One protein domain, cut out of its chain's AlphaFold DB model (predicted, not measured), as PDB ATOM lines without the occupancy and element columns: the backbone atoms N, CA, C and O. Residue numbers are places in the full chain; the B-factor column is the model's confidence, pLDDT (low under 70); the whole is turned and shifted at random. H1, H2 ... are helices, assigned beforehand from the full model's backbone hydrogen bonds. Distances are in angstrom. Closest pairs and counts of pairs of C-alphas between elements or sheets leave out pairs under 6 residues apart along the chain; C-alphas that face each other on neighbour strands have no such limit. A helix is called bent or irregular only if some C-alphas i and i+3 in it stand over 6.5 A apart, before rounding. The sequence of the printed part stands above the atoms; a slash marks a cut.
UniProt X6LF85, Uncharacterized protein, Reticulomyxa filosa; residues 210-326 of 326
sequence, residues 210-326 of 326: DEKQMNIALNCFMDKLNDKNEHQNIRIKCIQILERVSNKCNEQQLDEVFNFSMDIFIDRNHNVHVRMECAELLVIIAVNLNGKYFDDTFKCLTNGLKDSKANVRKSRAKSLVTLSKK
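AT A GLANCE: This is residues 210 to 326 of the 326 residues of an uncharacterized protein of Reticulomyxa filosa (UniProt X6LF85). You are looking at a flat slab made of two layers of three helices, H1, H3 and H5 side by side in one and H2, H4 and H6 in the other, as the chain zigzags between the layers. It is an up-and-down bundle, each helix running against the one before it, with H4 in the middle. The printed part has 117 residues with six named helices, H1 to H6 in chain order, and no named strand; the class is all helix. It is compact, with a radius of gyration of the C-alphas of 13.5 A and spans of 41 by 35 by 17 A.

IN THESE COORDINATES: Find C-alpha 211 at (225.448, 163.251, 102.781); from there H1 runs 22.2 A to residue 226. Next come H2, residues 232 to 248, 25.5 A; H3, residues 251 to 266, 22.4 A; and H4, residues 272 to 288, 24.8 A. H2 is neither bent nor irregular, but only just: C-alphas 244 and 247 are 6.4 A apart. H5 is residues 294 to 304, 15.2 A, and H6, residues 310 to 323, runs 20.0 A to C-alpha 323 at (200.460, 174.108, 102.896).

HOW THE PARTS SIT: H1 touches H2, a hairpin, closest at the C-alphas of Leu 225 and Arg 235, 4.6 A. The hub H4 touches H2, H3, H5 and H6; its closest C-alphas to H3 are Arg 275 and Phe 265, 4.6 A, at a shallow tilt of 27 degrees, opposite ways. H4 and H6 run the same way at 5 degrees. H1 and H6 are apart. In H1, H3, H5 and H6 every O i to N i+4 pair is within hydrogen-bond range; H2 has 11 of 13 and H4 12 of 13.

THE WHOLE: The farthest C-alphas, Asp 210 and Ser 308, are 42.8 A apart. The printed part has no cut, and its five links between helices are tight. Only residue 326 is under pLDDT 70.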
ATOM      1  N   ASP A 210     225.780 160.701 106.987       95.06
ATOM      2  CA  ASP A 210     226.421 161.725 106.170       95.06
ATOM      3  C   ASP A 210     225.664 161.933 104.843       95.06
ATOM      4  O   ASP A 210     224.707 161.227 104.516       95.06
ATOM      5  N   GLU A 211     226.091 162.916 104.053       95.25
ATOM      6  CA  GLU A 211     225.448 163.251 102.781       95.25
ATOM      7  C   GLU A 211     225.443 162.083 101.779       95.25
ATOM      8  O   GLU A 211     224.434 161.824 101.117       95.25
ATOM      9  N   LYS A 212     226.547 161.333 101.686       96.12
ATOM     10  CA  LYS A 212     226.677 160.207 100.757       96.12
ATOM     11  C   LYS A 212     225.769 159.055 101.176       96.12
ATOM     12  O   LYS A 212     225.095 158.464 100.332       96.12
ATOM     13  N   GLN A 213     225.746 158.729 102.462       96.75
ATOM     14  CA  GLN A 213     224.873 157.708 103.029       96.75
ATOM     15  C   GLN A 213     223.401 158.110 102.906       96.75
ATOM     16  O   GLN A 213     222.574 157.269 102.553       96.75
ATOM     17  N   MET A 214     223.069 159.388 103.119       96.19
ATOM     18  CA  MET A 214     221.720 159.910 102.907       96.19
ATOM     19  C   MET A 214     221.280 159.704 101.452       96.19
ATOM     20  O   MET A 214     220.210 159.148 101.228       96.19
ATOM     21  N   ASN A 215     222.126 160.025 100.467       96.44
ATOM     22  CA  ASN A 215     221.823 159.775  99.050       96.44
ATOM     23  C   ASN A 215     221.551 158.289  98.764       96.44
ATOM     24  O   ASN A 215     220.595 157.949  98.067       96.44
ATOM     25  N   ILE A 216     222.354 157.384  99.334       96.12
ATOM     26  CA  ILE A 216     222.138 155.933  99.201       96.12
ATOM     27  C   ILE A 216     220.786 155.527  99.805       96.12
ATOM     28  O   ILE A 216     220.042 154.767  99.184       96.12
ATOM     29  N   ALA A 217     220.458 156.032 100.997       95.25
ATOM     30  CA  ALA A 217     219.202 155.727 101.676       95.25
ATOM     31  C   ALA A 217     217.990 156.242 100.884       95.25
ATOM     32  O   ALA A 217     217.054 155.480 100.647       95.25
ATOM     33  N   LEU A 218     218.030 157.496 100.422       95.88
ATOM     34  CA  LEU A 218     216.974 158.103  99.611       95.88
ATOM     35  C   LEU A 218     216.737 157.313  98.325       95.88
ATOM     36  O   LEU A 218     215.601 156.917  98.070       95.88
ATOM     37  N   ASN A 219     217.794 157.006  97.568       95.75
ATOM     38  CA  ASN A 219     217.688 156.195  96.352       95.75
ATOM     39  C   ASN A 219     217.062 154.831  96.643       95.75
ATOM     40  O   ASN A 219     216.128 154.416  95.966       95.75
ATOM     41  N   CYS A 220     217.490 154.177  97.723       93.56
ATOM     42  CA  CYS A 220     216.937 152.896  98.137       93.56
ATOM     43  C   CYS A 220     215.432 152.972  98.471       93.56
ATOM     44  O   CYS A 220     214.669 152.073  98.106       93.56
ATOM     45  N   PHE A 221     214.982 154.032  99.154       93.62
ATOM     46  CA  PHE A 221     213.562 154.246  99.452       93.62
ATOM     47  C   PHE A 221     212.753 154.578  98.199       93.62
ATOM     48  O   PHE A 221     211.640 154.074  98.050       93.62
ATOM     49  N   MET A 222     213.309 155.394  97.302       95.38
ATOM     50  CA  MET A 222     212.683 155.768  96.036       95.38
ATOM     51  C   MET A 222     212.537 154.555  95.111       95.38
ATOM     52  O   MET A 222     211.437 154.305  94.626       95.38
ATOM     53  N   ASP A 223     213.565 153.720  94.962       93.88
ATOM     54  CA  ASP A 223     213.505 152.495  94.155       93.88
ATOM     55  C   ASP A 223     212.372 151.567  94.617       93.88
ATOM     56  O   ASP A 223     211.524 151.151  93.821       93.88
ATOM     57  N   LYS A 224     212.281 151.310  95.931       91.69
ATOM     58  CA  LYS A 224     211.188 150.515  96.511       91.69
ATOM     59  C   LYS A 224     209.824 151.159  96.355       91.69
ATOM     60  O   LYS A 224     208.829 150.475  96.123       91.69
ATOM     61  N   LEU A 225     209.752 152.475  96.518       93.56
ATOM     62  CA  LEU A 225     208.520 153.221  96.334       93.56
ATOM     63  C   LEU A 225     208.066 153.194  94.863       93.56
ATOM     64  O   LEU A 225     206.857 153.170  94.617       93.56
ATOM     65  N   ASN A 226     208.981 153.128  93.894       93.69
ATOM     66  CA  ASN A 226     208.650 153.032  92.471       93.69
ATOM     67  C   ASN A 226     208.207 151.624  92.043       93.69
ATOM     68  O   ASN A 226     207.382 151.495  91.135       93.69
ATOM     69  N   ASP A 227     208.723 150.574  92.689       91.81
ATOM     70  CA  ASP A 227     208.422 149.191  92.316       91.81
ATOM     71  C   ASP A 227     206.912 148.900  92.415       91.81
ATOM     72  O   ASP A 227     206.296 148.887  93.484       91.81
ATOM     73  N   LYS A 228     206.284 148.675  91.256       87.81
ATOM     74  CA  LYS A 228     204.844 148.413  91.144       87.81
ATOM     75  C   LYS A 228     204.472 147.003  91.626       87.81
ATOM     76  O   LYS A 228     203.300 146.791  91.933       87.81
ATOM     77  N   ASN A 229     205.439 146.088  91.719       89.12
ATOM     78  CA  ASN A 229     205.259 144.739  92.256       89.12
ATOM     79  C   ASN A 229     205.424 144.692  93.784       89.12
ATOM     80  O   ASN A 229     204.946 143.753  94.421       89.12
ATOM     81  N   GLU A 230     206.069 145.700  94.376       89.69
ATOM     82  CA  GLU A 230     206.256 145.801  95.821       89.69
ATOM     83  C   GLU A 230     204.913 146.029  96.531       89.69
ATOM     84  O   GLU A 230     204.023 146.756  96.066       89.69
ATOM     85  N   HIS A 231     204.755 145.410  97.702       89.31
ATOM     86  CA  HIS A 231     203.490 145.466  98.426       89.31
ATOM     87  C   HIS A 231     203.162 146.913  98.829       89.31
ATOM     88  O   HIS A 231     203.992 147.616  99.409       89.31
ATOM     89  N   GLN A 232     201.917 147.356  98.617       90.12
ATOM     90  CA  GLN A 232     201.487 148.741  98.869       90.12
ATOM     91  C   GLN A 232     201.884 149.255 100.266       90.12
ATOM     92  O   GLN A 232     202.366 150.375 100.396       90.12
ATOM     93  N   ASN A 233     201.728 148.434 101.310       88.00
ATOM     94  CA  ASN A 233     202.131 148.800 102.675       88.00
ATOM     95  C   ASN A 233     203.636 149.086 102.814       88.00
ATOM     96  O   ASN A 233     204.010 149.949 103.600       88.00
ATOM     97  N   ILE A 234     204.501 148.380 102.082       88.44
ATOM     98  CA  ILE A 234     205.952 148.622 102.099       88.44
ATOM     99  C   ILE A 234     206.252 149.957 101.418       88.44
ATOM    100  O   ILE A 234     206.976 150.776 101.978       88.44
ATOM    101  N   ARG A 235     205.613 150.219 100.275       92.62
ATOM    102  CA  ARG A 235     205.723 151.494  99.552       92.62
ATOM    103  C   ARG A 235     205.275 152.679 100.414       92.62
ATOM    104  O   ARG A 235     206.000 153.659 100.524       92.62
ATOM    105  N   ILE A 236     204.139 152.558 101.107       91.44
ATOM    106  CA  ILE A 236     203.658 153.579 102.057       91.44
ATOM    107  C   ILE A 236     204.668 153.803 103.187       91.44
ATOM    108  O   ILE A 236     204.967 154.942 103.525       91.44
ATOM    109  N   LYS A 237     205.258 152.738 103.744       90.19
ATOM    110  CA  LYS A 237     206.306 152.901 104.759       90.19
ATOM    111  C   LYS A 237     207.553 153.612 104.218       90.19
ATOM    112  O   LYS A 237     208.185 154.334 104.979       90.19
ATOM    113  N   CYS A 238     207.910 153.434 102.942       92.81
ATOM    114  CA  CYS A 238     209.006 154.193 102.325       92.81
ATOM    115  C   CYS A 238     208.684 155.693 102.304       92.81
ATOM    116  O   CYS A 238     209.545 156.489 102.654       92.81
ATOM    117  N   ILE A 239     207.436 156.068 101.995       93.81
ATOM    118  CA  ILE A 239     206.979 157.467 102.069       93.81
ATOM    119  C   ILE A 239     207.124 157.997 103.497       93.81
ATOM    120  O   ILE A 239     207.752 159.026 103.694       93.81
ATOM    121  N   GLN A 240     206.647 157.261 104.502       91.25
ATOM    122  CA  GLN A 240     206.760 157.669 105.911       91.25
ATOM    123  C   GLN A 240     208.216 157.847 106.375       91.25
ATOM    124  O   GLN A 240     208.511 158.705 107.209       91.25
ATOM    125  N   ILE A 241     209.139 157.031 105.853       91.44
ATOM    126  CA  ILE A 241     210.571 157.216 106.105       91.44
ATOM    127  C   ILE A 241     211.062 158.487 105.408       91.44
ATOM    128  O   ILE A 241     211.671 159.319 106.079       91.44
ATOM    129  N   LEU A 242     210.761 158.667 104.115       95.00
ATOM    130  CA  LEU A 242     211.115 159.866 103.345       95.00
ATOM    131  C   LEU A 242     210.636 161.143 104.046       95.00
ATOM    132  O   LEU A 242     211.426 162.067 104.222       95.00
ATOM    133  N   GLU A 243     209.399 161.174 104.539       92.88
ATOM    134  CA  GLU A 243     208.837 162.299 105.298       92.88
ATOM    135  C   GLU A 243     209.691 162.658 106.517       92.88
ATOM    136  O   GLU A 243     209.957 163.829 106.786       92.88
ATOM    137  N   ARG A 244     210.153 161.647 107.259       89.25
ATOM    138  CA  ARG A 244     210.934 161.857 108.478       89.25
ATOM    139  C   ARG A 244     212.367 162.281 108.193       89.25
ATOM    140  O   ARG A 244     212.880 163.159 108.889       89.25
ATOM    141  N   VAL A 245     213.008 161.674 107.197       91.19
ATOM    142  CA  VAL A 245     214.401 161.993 106.844       91.19
ATOM    143  C   VAL A 245     214.518 163.297 106.051       91.19
ATOM    144  O   VAL A 245     215.574 163.922 106.079       91.19
ATOM    145  N   SER A 246     213.427 163.775 105.436       91.56
ATOM    146  CA  SER A 246     213.388 165.037 104.677       91.56
ATOM    147  C   SER A 246     213.885 166.240 105.487       91.56
ATOM    148  O   SER A 246     214.547 167.113 104.945       91.56
ATOM    149  N   ASN A 247     213.656 166.285 106.802       88.00
ATOM    150  CA  ASN A 247     214.133 167.391 107.652       88.00
ATOM    151  C   ASN A 247     215.665 167.442 107.818       88.00
ATOM    152  O   ASN A 247     216.189 168.373 108.427       88.00
ATOM    153  N   LYS A 248     216.373 166.408 107.360       89.94
ATOM    154  CA  LYS A 248     217.836 166.295 107.388       89.94
ATOM    155  C   LYS A 248     218.460 166.372 105.999       89.94
ATOM    156  O   LYS A 248     219.679 166.441 105.903       89.94
ATOM    157  N   CYS A 249     217.637 166.342 104.956       93.81
ATOM    158  CA  CYS A 249     218.101 166.430 103.585       93.81
ATOM    159  C   CYS A 249     218.560 167.860 103.274       93.81
ATOM    160  O   CYS A 249     217.982 168.832 103.767       93.81
ATOM    161  N   ASN A 250     219.595 167.985 102.448       93.94
ATOM    162  CA  ASN A 250     219.973 169.261 101.853       93.94
ATOM    163  C   ASN A 250     218.999 169.649 100.722       93.94
ATOM    164  O   ASN A 250     218.119 168.873 100.346       93.94
ATOM    165  N   GLU A 251     219.140 170.862 100.183       94.62
ATOM    166  CA  GLU A 251     218.239 171.373  99.142       94.62
ATOM    167  C   GLU A 251     218.206 170.470  97.899       94.62
ATOM    168  O   GLU A 251     217.126 170.145  97.416       94.62
ATOM    169  N   GLN A 252     219.366 170.003  97.426       95.75
ATOM    170  CA  GLN A 252     219.448 169.140  96.246       95.75
ATOM    171  C   GLN A 252     218.733 167.800  96.472       95.75
ATOM    172  O   GLN A 252     217.948 167.362  95.635       95.75
ATOM    173  N   GLN A 253     218.961 167.167  97.621       96.81
ATOM    174  CA  GLN A 253     218.291 165.925  98.006       96.81
ATOM    175  C   GLN A 253     216.772 166.106  98.076       96.81
ATOM    176  O   GLN A 253     216.015 165.253  97.620       96.81
ATOM    177  N   LEU A 254     216.313 167.230  98.633       96.06
ATOM    178  CA  LEU A 254     214.892 167.556  98.688       96.06
ATOM    179  C   LEU A 254     214.304 167.791  97.294       96.06
ATOM    180  O   LEU A 254     213.206 167.302  97.034       96.06
ATOM    181  N   ASP A 255     215.016 168.475  96.397       95.69
ATOM    182  CA  ASP A 255     214.595 168.657  95.004       95.69
ATOM    183  C   ASP A 255     214.429 167.297  94.296       95.69
ATOM    184  O   ASP A 255     213.432 167.064  93.606       95.69
ATOM    185  N   GLU A 256     215.371 166.370  94.488       96.75
ATOM    186  CA  GLU A 256     215.313 165.017  93.918       96.75
ATOM    187  C   GLU A 256     214.093 164.239  94.435       96.75
ATOM    188  O   GLU A 256     213.287 163.742  93.640       96.75
ATOM    189  N   VAL A 257     213.893 164.197  95.759       97.06
ATOM    190  CA  VAL A 257     212.744 163.507  96.371       97.06
ATOM    191  C   VAL A 257     211.420 164.174  95.976       97.06
ATOM    192  O   VAL A 257     210.421 163.476  95.775       97.06
ATOM    193  N   PHE A 258     211.389 165.504  95.838       95.44
ATOM    194  CA  PHE A 258     210.207 166.248  95.402       95.44
ATOM    195  C   PHE A 258     209.786 165.832  93.994       95.44
ATOM    196  O   PHE A 258     208.650 165.396  93.799       95.44
ATOM    197  N   ASN A 259     210.705 165.918  93.030       95.44
ATOM    198  CA  ASN A 259     210.429 165.584  91.633       95.44
ATOM    199  C   ASN A 259     209.995 164.121  91.495       95.44
ATOM    200  O   ASN A 259     208.964 163.834  90.887       95.44
ATOM    201  N   PHE A 260     210.698 163.208  92.167       97.19
ATOM    202  CA  PHE A 260     210.333 161.795  92.191       97.19
ATOM    203  C   PHE A 260     208.923 161.557  92.767       97.19
ATOM    204  O   PHE A 260     208.106 160.824  92.201       97.19
ATOM    205  N   SER A 261     208.593 162.206  93.887       95.44
ATOM    206  CA  SER A 261     207.271 162.081  94.517       95.44
ATOM    207  C   SER A 261     206.158 162.679  93.652       95.44
ATOM    208  O   SER A 261     205.032 162.171  93.652       95.44
ATOM    209  N   MET A 262     206.469 163.738  92.902       92.56
ATOM    210  CA  MET A 262     205.562 164.387  91.959       92.56
ATOM    211  C   MET A 262     205.223 163.462  90.785       92.56
ATOM    212  O   MET A 262     204.047 163.323  90.435       92.56
ATOM    213  N   ASP A 263     206.217 162.759  90.240       94.12
ATOM    214  CA  ASP A 263     206.011 161.776  89.174       94.12
ATOM    215  C   ASP A 263     205.057 160.661  89.623       94.12
ATOM    216  O   ASP A 263     204.064 160.364  88.946       94.12
ATOM    217  N   ILE A 264     205.278 160.111  90.824       93.50
ATOM    218  CA  ILE A 264     204.395 159.085  91.398       93.50
ATOM    219  C   ILE A 264     202.983 159.622  91.617       93.50
ATOM    220  O   ILE A 264     201.995 158.936  91.342       93.50
ATOM    221  N   PHE A 265     202.866 160.844  92.131       89.12
ATOM    222  CA  PHE A 265     201.583 161.479  92.402       89.12
ATOM    223  C   PHE A 265     200.728 161.620  91.135       89.12
ATOM    224  O   PHE A 265     199.508 161.405  91.189       89.12
ATOM    225  N   ILE A 266     201.342 162.013  90.015       87.62
ATOM    226  CA  ILE A 266     200.639 162.306  88.759       87.62
ATOM    227  C   ILE A 266     200.335 161.017  87.980       87.62
ATOM    228  O   ILE A 266     199.272 160.933  87.350       87.62
ATOM    229  N   ASP A 267     201.195 159.992  88.054       89.31
ATOM    230  CA  ASP A 267     200.990 158.725  87.340       89.31
ATOM    231  C   ASP A 267     199.783 157.942  87.893       89.31
ATOM    232  O   ASP A 267     199.817 157.286  88.938       89.31
ATOM    233  N   ARG A 268     198.684 157.949  87.128       85.81
ATOM    234  CA  ARG A 268     197.430 157.257  87.470       85.81
ATOM    235  C   ARG A 268     197.562 155.737  87.566       85.81
ATOM    236  O   ARG A 268     196.658 155.114  88.124       85.81
ATOM    237  N   ASN A 269     198.653 155.157  87.067       87.88
ATOM    238  CA  ASN A 269     198.935 153.730  87.196       87.88
ATOM    239  C   ASN A 269     199.368 153.346  88.617       87.88
ATOM    240  O   ASN A 269     199.322 152.169  88.973       87.88
ATOM    241  N   HIS A 270     199.774 154.307  89.452       88.38
ATOM    242  CA  HIS A 270     200.050 154.025  90.852       88.38
ATOM    243  C   HIS A 270     198.775 153.912  91.688       88.38
ATOM    244  O   HIS A 270     197.752 154.579  91.472       88.38
ATOM    245  N   ASN A 271     198.875 153.070  92.716       90.12
ATOM    246  CA  ASN A 271     197.825 152.874  93.697       90.12
ATOM    247  C   ASN A 271     197.382 154.216  94.305       90.12
ATOM    248  O   ASN A 271     198.199 155.077  94.628       90.12
ATOM    249  N   VAL A 272     196.069 154.382  94.469       87.56
ATOM    250  CA  VAL A 272     195.476 155.638  94.944       87.56
ATOM    251  C   VAL A 272     195.993 156.060  96.320       87.56
ATOM    252  O   VAL A 272     196.205 157.247  96.533       87.56
ATOM    253  N   HIS A 273     196.236 155.116  97.228       89.06
ATOM    254  CA  HIS A 273     196.742 155.422  98.563       89.06
ATOM    255  C   HIS A 273     198.201 155.863  98.515       89.06
ATOM    256  O   HIS A 273     198.536 156.856  99.138       89.06
ATOM    257  N   VAL A 274     199.045 155.213  97.707       91.81
ATOM    258  CA  VAL A 274     200.440 155.655  97.504       91.81
ATOM    259  C   VAL A 274     200.470 157.100  96.991       91.81
ATOM    260  O   VAL A 274     201.188 157.931  97.530       91.81
ATOM    261  N   ARG A 275     199.605 157.443  96.028       90.12
ATOM    262  CA  ARG A 275     199.467 158.821  95.513       90.12
ATOM    263  C   ARG A 275     198.890 159.823  96.514       90.12
ATOM    264  O   ARG A 275     199.060 161.035  96.342       90.12
ATOM    265  N   MET A 276     198.128 159.354  97.498       87.94
ATOM    266  CA  MET A 276     197.648 160.194  98.595       87.94
ATOM    267  C   MET A 276     198.796 160.502  99.553       87.94
ATOM    268  O   MET A 276     199.034 161.673  99.812       87.94
ATOM    269  N   GLU A 277     199.550 159.491  99.977       91.88
ATOM    270  CA  GLU A 277     200.699 159.657 100.874       91.88
ATOM    271  C   GLU A 277     201.815 160.496 100.216       91.88
ATOM    272  O   GLU A 277     202.329 161.420 100.836       91.88
ATOM    273  N   CYS A 278     202.112 160.311  98.920       92.62
ATOM    274  CA  CYS A 278     203.067 161.174  98.199       92.62
ATOM    275  C   CYS A 278     202.667 162.658  98.224       92.62
ATOM    276  O   CYS A 278     203.519 163.530  98.144       92.62
ATOM    277  N   ALA A 279     201.379 162.971  98.347       89.38
ATOM    278  CA  ALA A 279     200.909 164.350  98.484       89.38
ATOM    279  C   ALA A 279     201.290 164.976  99.816       89.38
ATOM    280  O   ALA A 279     201.555 166.173  99.877       89.38
ATOM    281  N   GLU A 280     201.224 164.179 100.882       90.19
ATOM    282  CA  GLU A 280     201.593 164.613 102.222       90.19
ATOM    283  C   GLU A 280     203.107 164.854 102.262       90.19
ATOM    284  O   GLU A 280     203.531 165.944 102.654       90.19
ATOM    285  N   LEU A 281     203.892 163.939 101.682       93.88
ATOM    286  CA  LEU A 281     205.330 164.108 101.469       93.88
ATOM    287  C   LEU A 281     205.678 165.363 100.648       93.88
ATOM    288  O   LEU A 281     206.538 166.135 101.067       93.88
ATOM    289  N   LEU A 282     204.994 165.623  99.526       93.12
ATOM    290  CA  LEU A 282     205.225 166.824  98.706       93.12
ATOM    291  C   LEU A 282     205.018 168.118  99.501       93.12
ATOM    292  O   LEU A 282     205.803 169.052  99.366       93.12
ATOM    293  N   VAL A 283     203.993 168.173 100.361       90.56
ATOM    294  CA  VAL A 283     203.776 169.332 101.241       90.56
ATOM    295  C   VAL A 283     204.917 169.479 102.244       90.56
ATOM    296  O   VAL A 283     205.400 170.590 102.436       90.56
ATOM    297  N   ILE A 284     205.366 168.384 102.865       90.88
ATOM    298  CA  ILE A 284     206.488 168.407 103.816       90.88
ATOM    299  C   ILE A 284     207.757 168.939 103.140       90.88
ATOM    300  O   ILE A 284     208.399 169.849 103.666       90.88
ATOM    301  N   ILE A 285     208.084 168.434 101.951       92.25
ATOM    302  CA  ILE A 285     209.271 168.859 101.207       92.25
ATOM    303  C   ILE A 285     209.154 170.318 100.756       92.25
ATOM    304  O   ILE A 285     210.096 171.084 100.941       92.25
ATOM    305  N   ALA A 286     207.998 170.740 100.232       89.69
ATOM    306  CA  ALA A 286     207.779 172.127  99.817       89.69
ATOM    307  C   ALA A 286     207.972 173.118 100.979       89.69
ATOM    308  O   ALA A 286     208.520 174.205 100.784       89.69
ATOM    309  N   VAL A 287     207.566 172.730 102.194       87.44
ATOM    310  CA  VAL A 287     207.809 173.512 103.415       87.44
ATOM    311  C   VAL A 287     209.297 173.553 103.762       87.44
ATOM    312  O   VAL A 287     209.809 174.625 104.077       87.44
ATOM    313  N   ASN A 288     210.003 172.423 103.672       87.62
ATOM    314  CA  ASN A 288     211.443 172.358 103.953       87.62
ATOM    315  C   ASN A 288     212.294 173.121 102.926       87.62
ATOM    316  O   ASN A 288     213.374 173.598 103.258       87.62
ATOM    317  N   LEU A 289     211.784 173.294 101.709       87.81
ATOM    318  CA  LEU A 289     212.390 174.094 100.643       87.81
ATOM    319  C   LEU A 289     211.953 175.569 100.667       87.81
ATOM    320  O   LEU A 289     212.006 176.246  99.641       87.81
ATOM    321  N   ASN A 290     211.485 176.078 101.814       83.88
ATOM    322  CA  ASN A 290     211.058 177.472 102.003       83.88
ATOM    323  C   ASN A 290     210.086 177.976 100.919       83.88
ATOM    324  O   ASN A 290     210.153 179.127 100.490       83.88
ATOM    325  N   GLY A 291     209.192 177.104 100.445       73.81
ATOM    326  CA  GLY A 291     208.190 177.460  99.444       73.81
ATOM    327  C   GLY A 291     208.689 177.503  97.997       73.81
ATOM    328  O   GLY A 291     207.907 177.888  97.132       73.81
ATOM    329  N   LYS A 292     209.920 177.058  97.689       86.69
ATOM    330  CA  LYS A 292     210.449 176.966  96.307       86.69
ATOM    331  C   LYS A 292     209.473 176.291  95.335       86.69
ATOM    332  O   LYS A 292     209.283 176.772  94.226       86.69
ATOM    333  N   TYR A 293     208.811 175.222  95.783       86.88
ATOM    334  CA  TYR A 293     207.797 174.488  95.018       86.88
ATOM    335  C   TYR A 293     206.362 174.738  95.496       86.88
ATOM    336  O   TYR A 293     205.486 173.887  95.310       86.88
ATOM    337  N   PHE A 294     206.093 175.870  96.151       86.00
ATOM    338  CA  PHE A 294     204.758 176.179  96.661       86.00
ATOM    339  C   PHE A 294     203.719 176.176  95.536       86.00
ATOM    340  O   PHE A 294     202.724 175.458  95.632       86.00
ATOM    341  N   ASP A 295     203.973 176.917  94.455       87.25
ATOM    342  CA  ASP A 295     203.026 177.061  93.346       87.25
ATOM    343  C   ASP A 295     202.769 175.733  92.630       87.25
ATOM    344  O   ASP A 295     201.617 175.386  92.350       87.25
ATOM    345  N   ASP A 296     203.822 174.947  92.397       87.06
ATOM    346  CA  ASP A 296     203.715 173.627  91.780       87.06
ATOM    347  C   ASP A 296     202.916 172.667  92.661       87.06
ATOM    348  O   ASP A 296     201.972 172.021  92.191       87.06
ATOM    349  N   THR A 297     203.219 172.631  93.962       87.12
ATOM    350  CA  THR A 297     202.492 171.810  94.939       87.12
ATOM    351  C   THR A 297     201.030 172.243  95.022       87.12
ATOM    352  O   THR A 297     200.125 171.407  94.952       87.12
ATOM    353  N   PHE A 298     200.762 173.547  95.097       87.25
ATOM    354  CA  PHE A 298     199.417 174.110  95.172       87.25
ATOM    355  C   PHE A 298     198.592 173.777  93.924       87.25
ATOM    356  O   PHE A 298     197.471 173.260  94.022       87.25
ATOM    357  N   LYS A 299     199.153 174.006  92.734       87.94
ATOM    358  CA  LYS A 299     198.526 173.675  91.448       87.94
ATOM    359  C   LYS A 299     198.247 172.178  91.332       87.94
ATOM    360  O   LYS A 299     197.193 171.765  90.843       87.94
ATOM    361  N   CYS A 300     199.168 171.347  91.804       83.44
ATOM    362  CA  CYS A 300     199.022 169.902  91.755       83.44
ATOM    363  C   CYS A 300     197.907 169.403  92.690       83.44
ATOM    364  O   CYS A 300     197.014 168.652  92.277       83.44
ATOM    365  N   LEU A 301     197.890 169.886  93.935       87.00
ATOM    366  CA  LEU A 301     196.874 169.539  94.926       87.00
ATOM    367  C   LEU A 301     195.471 170.015  94.521       87.00
ATOM    368  O   LEU A 301     194.510 169.255  94.655       87.00
ATOM    369  N   THR A 302     195.347 171.231  93.976       88.38
ATOM    370  CA  THR A 302     194.066 171.783  93.493       88.38
ATOM    371  C   THR A 302     193.519 171.011  92.293       88.38
ATOM    372  O   THR A 302     192.323 170.718  92.252       88.38
ATOM    373  N   ASN A 303     194.370 170.581  91.359       82.62
ATOM    374  CA  ASN A 303     193.956 169.664  90.293       82.62
ATOM    375  C   ASN A 303     193.458 168.324  90.851       82.62
ATOM    376  O   ASN A 303     192.467 167.777  90.362       82.62
ATOM    377  N   GLY A 304     194.088 167.831  91.920       76.50
ATOM    378  CA  GLY A 304     193.665 166.632  92.642       76.50
ATOM    379  C   GLY A 304     192.289 166.735  93.313       76.50
ATOM    380  O   GLY A 304     191.650 165.707  93.533       76.50
ATOM    381  N   LEU A 305     191.771 167.940  93.588       84.94
ATOM    382  CA  LEU A 305     190.407 168.118  94.112       84.94
ATOM    383  C   LEU A 305     189.320 167.715  93.105       84.94
ATOM    384  O   LEU A 305     188.176 167.498  93.500       84.94
ATOM    385  N   LYS A 306     189.665 167.573  91.820       84.56
ATOM    386  CA  LYS A 306     188.758 167.092  90.768       84.56
ATOM    387  C   LYS A 306     188.664 165.560  90.709       84.56
ATOM    388  O   LYS A 306     187.953 165.035  89.856       84.56
ATOM    389  N   ASP A 307     189.375 164.832  91.577       82.44
ATOM    390  CA  ASP A 307     189.343 163.365  91.603       82.44
ATOM    391  C   ASP A 307     187.937 162.840  91.943       82.44
ATOM    392  O   ASP A 307     187.225 163.408  92.777       82.44
ATOM    393  N   SER A 308     187.522 161.741  91.311       82.06
ATOM    394  CA  SER A 308     186.193 161.151  91.510       82.06
ATOM    395  C   SER A 308     186.024 160.533  92.903       82.06
ATOM    396  O   SER A 308     184.910 160.513  93.438       82.06
ATOM    397  N   LYS A 309     187.113 160.107  93.553       81.81
ATOM    398  CA  LYS A 309     187.093 159.471  94.875       81.81
ATOM    399  C   LYS A 309     187.084 160.510  95.998       81.81
ATOM    400  O   LYS A 309     188.013 161.299  96.160       81.81
ATOM    401  N   ALA A 310     186.066 160.450  96.857       84.56
ATOM    402  CA  ALA A 310     185.898 161.388  97.971       84.56
ATOM    403  C   ALA A 310     187.087 161.401  98.954       84.56
ATOM    404  O   ALA A 310     187.503 162.471  99.396       84.56
ATOM    405  N   ASN A 311     187.672 160.236  99.254       77.50
ATOM    406  CA  ASN A 311     188.819 160.134 100.164       77.50
ATOM    407  C   ASN A 311     190.064 160.853  99.618       77.50
ATOM    408  O   ASN A 311     190.774 161.499 100.388       77.50
ATOM    409  N   VAL A 312     190.283 160.810  98.297       75.88
ATOM    410  CA  VAL A 312     191.381 161.530  97.634       75.88
ATOM    411  C   VAL A 312     191.160 163.032  97.764       75.88
ATOM    412  O   VAL A 312     192.042 163.734  98.251       75.88
ATOM    413  N   ARG A 313     189.955 163.523  97.439       85.25
ATOM    414  CA  ARG A 313     189.612 164.948  97.593       85.25
ATOM    415  C   ARG A 313     189.800 165.439  99.030       85.25
ATOM    416  O   ARG A 313     190.351 166.516  99.236       85.25
ATOM    417  N   LYS A 314     189.385 164.644 100.024       84.25
ATOM    418  CA  LYS A 314     189.522 164.980 101.451       84.25
ATOM    419  C   LYS A 314     190.987 165.103 101.881       84.25
ATOM    420  O   LYS A 314     191.329 166.070 102.558       84.25
ATOM    421  N   SER A 315     191.842 164.154 101.491       77.50
ATOM    422  CA  SER A 315     193.287 164.219 101.774       77.50
ATOM    423  C   SER A 315     193.923 165.435 101.097       77.50
ATOM    424  O   SER A 315     194.561 166.234 101.772       77.50
ATOM    425  N   ARG A 316     193.634 165.676  99.811       83.31
ATOM    426  CA  ARG A 316     194.130 166.850  99.065       83.31
ATOM    427  C   ARG A 316     193.728 168.175  99.722       83.31
ATOM    428  O   ARG A 316     194.561 169.067  99.850       83.31
ATOM    429  N   ALA A 317     192.482 168.292 100.184       86.94
ATOM    430  CA  ALA A 317     192.018 169.468 100.919       86.94
ATOM    431  C   ALA A 317     192.770 169.653 102.250       86.94
ATOM    432  O   ALA A 317     193.155 170.772 102.582       86.94
ATOM    433  N   LYS A 318     193.033 168.566 102.989       86.06
ATOM    434  CA  LYS A 318     193.845 168.601 104.216       86.06
ATOM    435  C   LYS A 318     195.279 169.061 103.923       86.06
ATOM    436  O   LYS A 318     195.769 169.947 104.616       86.06
ATOM    437  N   SER A 319     195.917 168.521 102.884       83.44
ATOM    438  CA  SER A 319     197.260 168.920 102.439       83.44
ATOM    439  C   SER A 319     197.322 170.400 102.051       83.44
ATOM    440  O   SER A 319     198.250 171.088 102.462       83.44
ATOM    441  N   LEU A 320     196.307 170.922 101.347       86.94
ATOM    442  CA  LEU A 320     196.204 172.350 101.011       86.94
ATOM    443  C   LEU A 320     196.103 173.243 102.254       86.94
ATOM    444  O   LEU A 320     196.769 174.269 102.316       86.94
ATOM    445  N   VAL A 321     195.310 172.843 103.256       87.12
ATOM    446  CA  VAL A 321     195.206 173.575 104.532       87.12
ATOM    447  C   VAL A 321     196.533 173.565 105.296       87.12
ATOM    448  O   VAL A 321     196.855 174.536 105.975       87.12
ATOM    449  N   THR A 322     197.297 172.474 105.230       84.69
ATOM    450  CA  THR A 322     198.639 172.419 105.829       84.69
ATOM    451  C   THR A 322     199.606 173.335 105.085       84.69
ATOM    452  O   THR A 322     200.297 174.120 105.730       84.69
ATOM    453  N   LEU A 323     199.613 173.275 103.750       85.00
ATOM    454  CA  LEU A 323     200.460 174.108 102.896       85.00
ATOM    455  C   LEU A 323     200.172 175.605 103.100       85.00
ATOM    456  O   LEU A 323     201.102 176.392 103.163       85.00
ATOM    457  N   SER A 324     198.905 176.000 103.282       83.06
ATOM    458  CA  SER A 324     198.511 177.407 103.458       83.06
ATOM    459  C   SER A 324     198.852 178.013 104.827       83.06
ATOM    460  O   SER A 324     198.593 179.193 105.045       83.06
ATOM    461  N   LYS A 325     199.311 177.211 105.795       81.62
ATOM    462  CA  LYS A 325     199.677 177.671 107.151       81.62
ATOM    463  C   LYS A 325     201.162 178.026 107.283       81.62
ATOM    464  O   LYS A 325     201.606 178.326 108.393       81.62
ATOM    465  N   LYS A 326     201.922 177.909 106.201       68.31
ATOM    466  CA  LYS A 326     203.365 178.126 106.134       68.31
ATOM    467  C   LYS A 326     203.656 179.267 105.180       68.31
ATOM    468  O   LYS A 326     204.556 180.052 105.534       68.31
TER     469      LYS A 326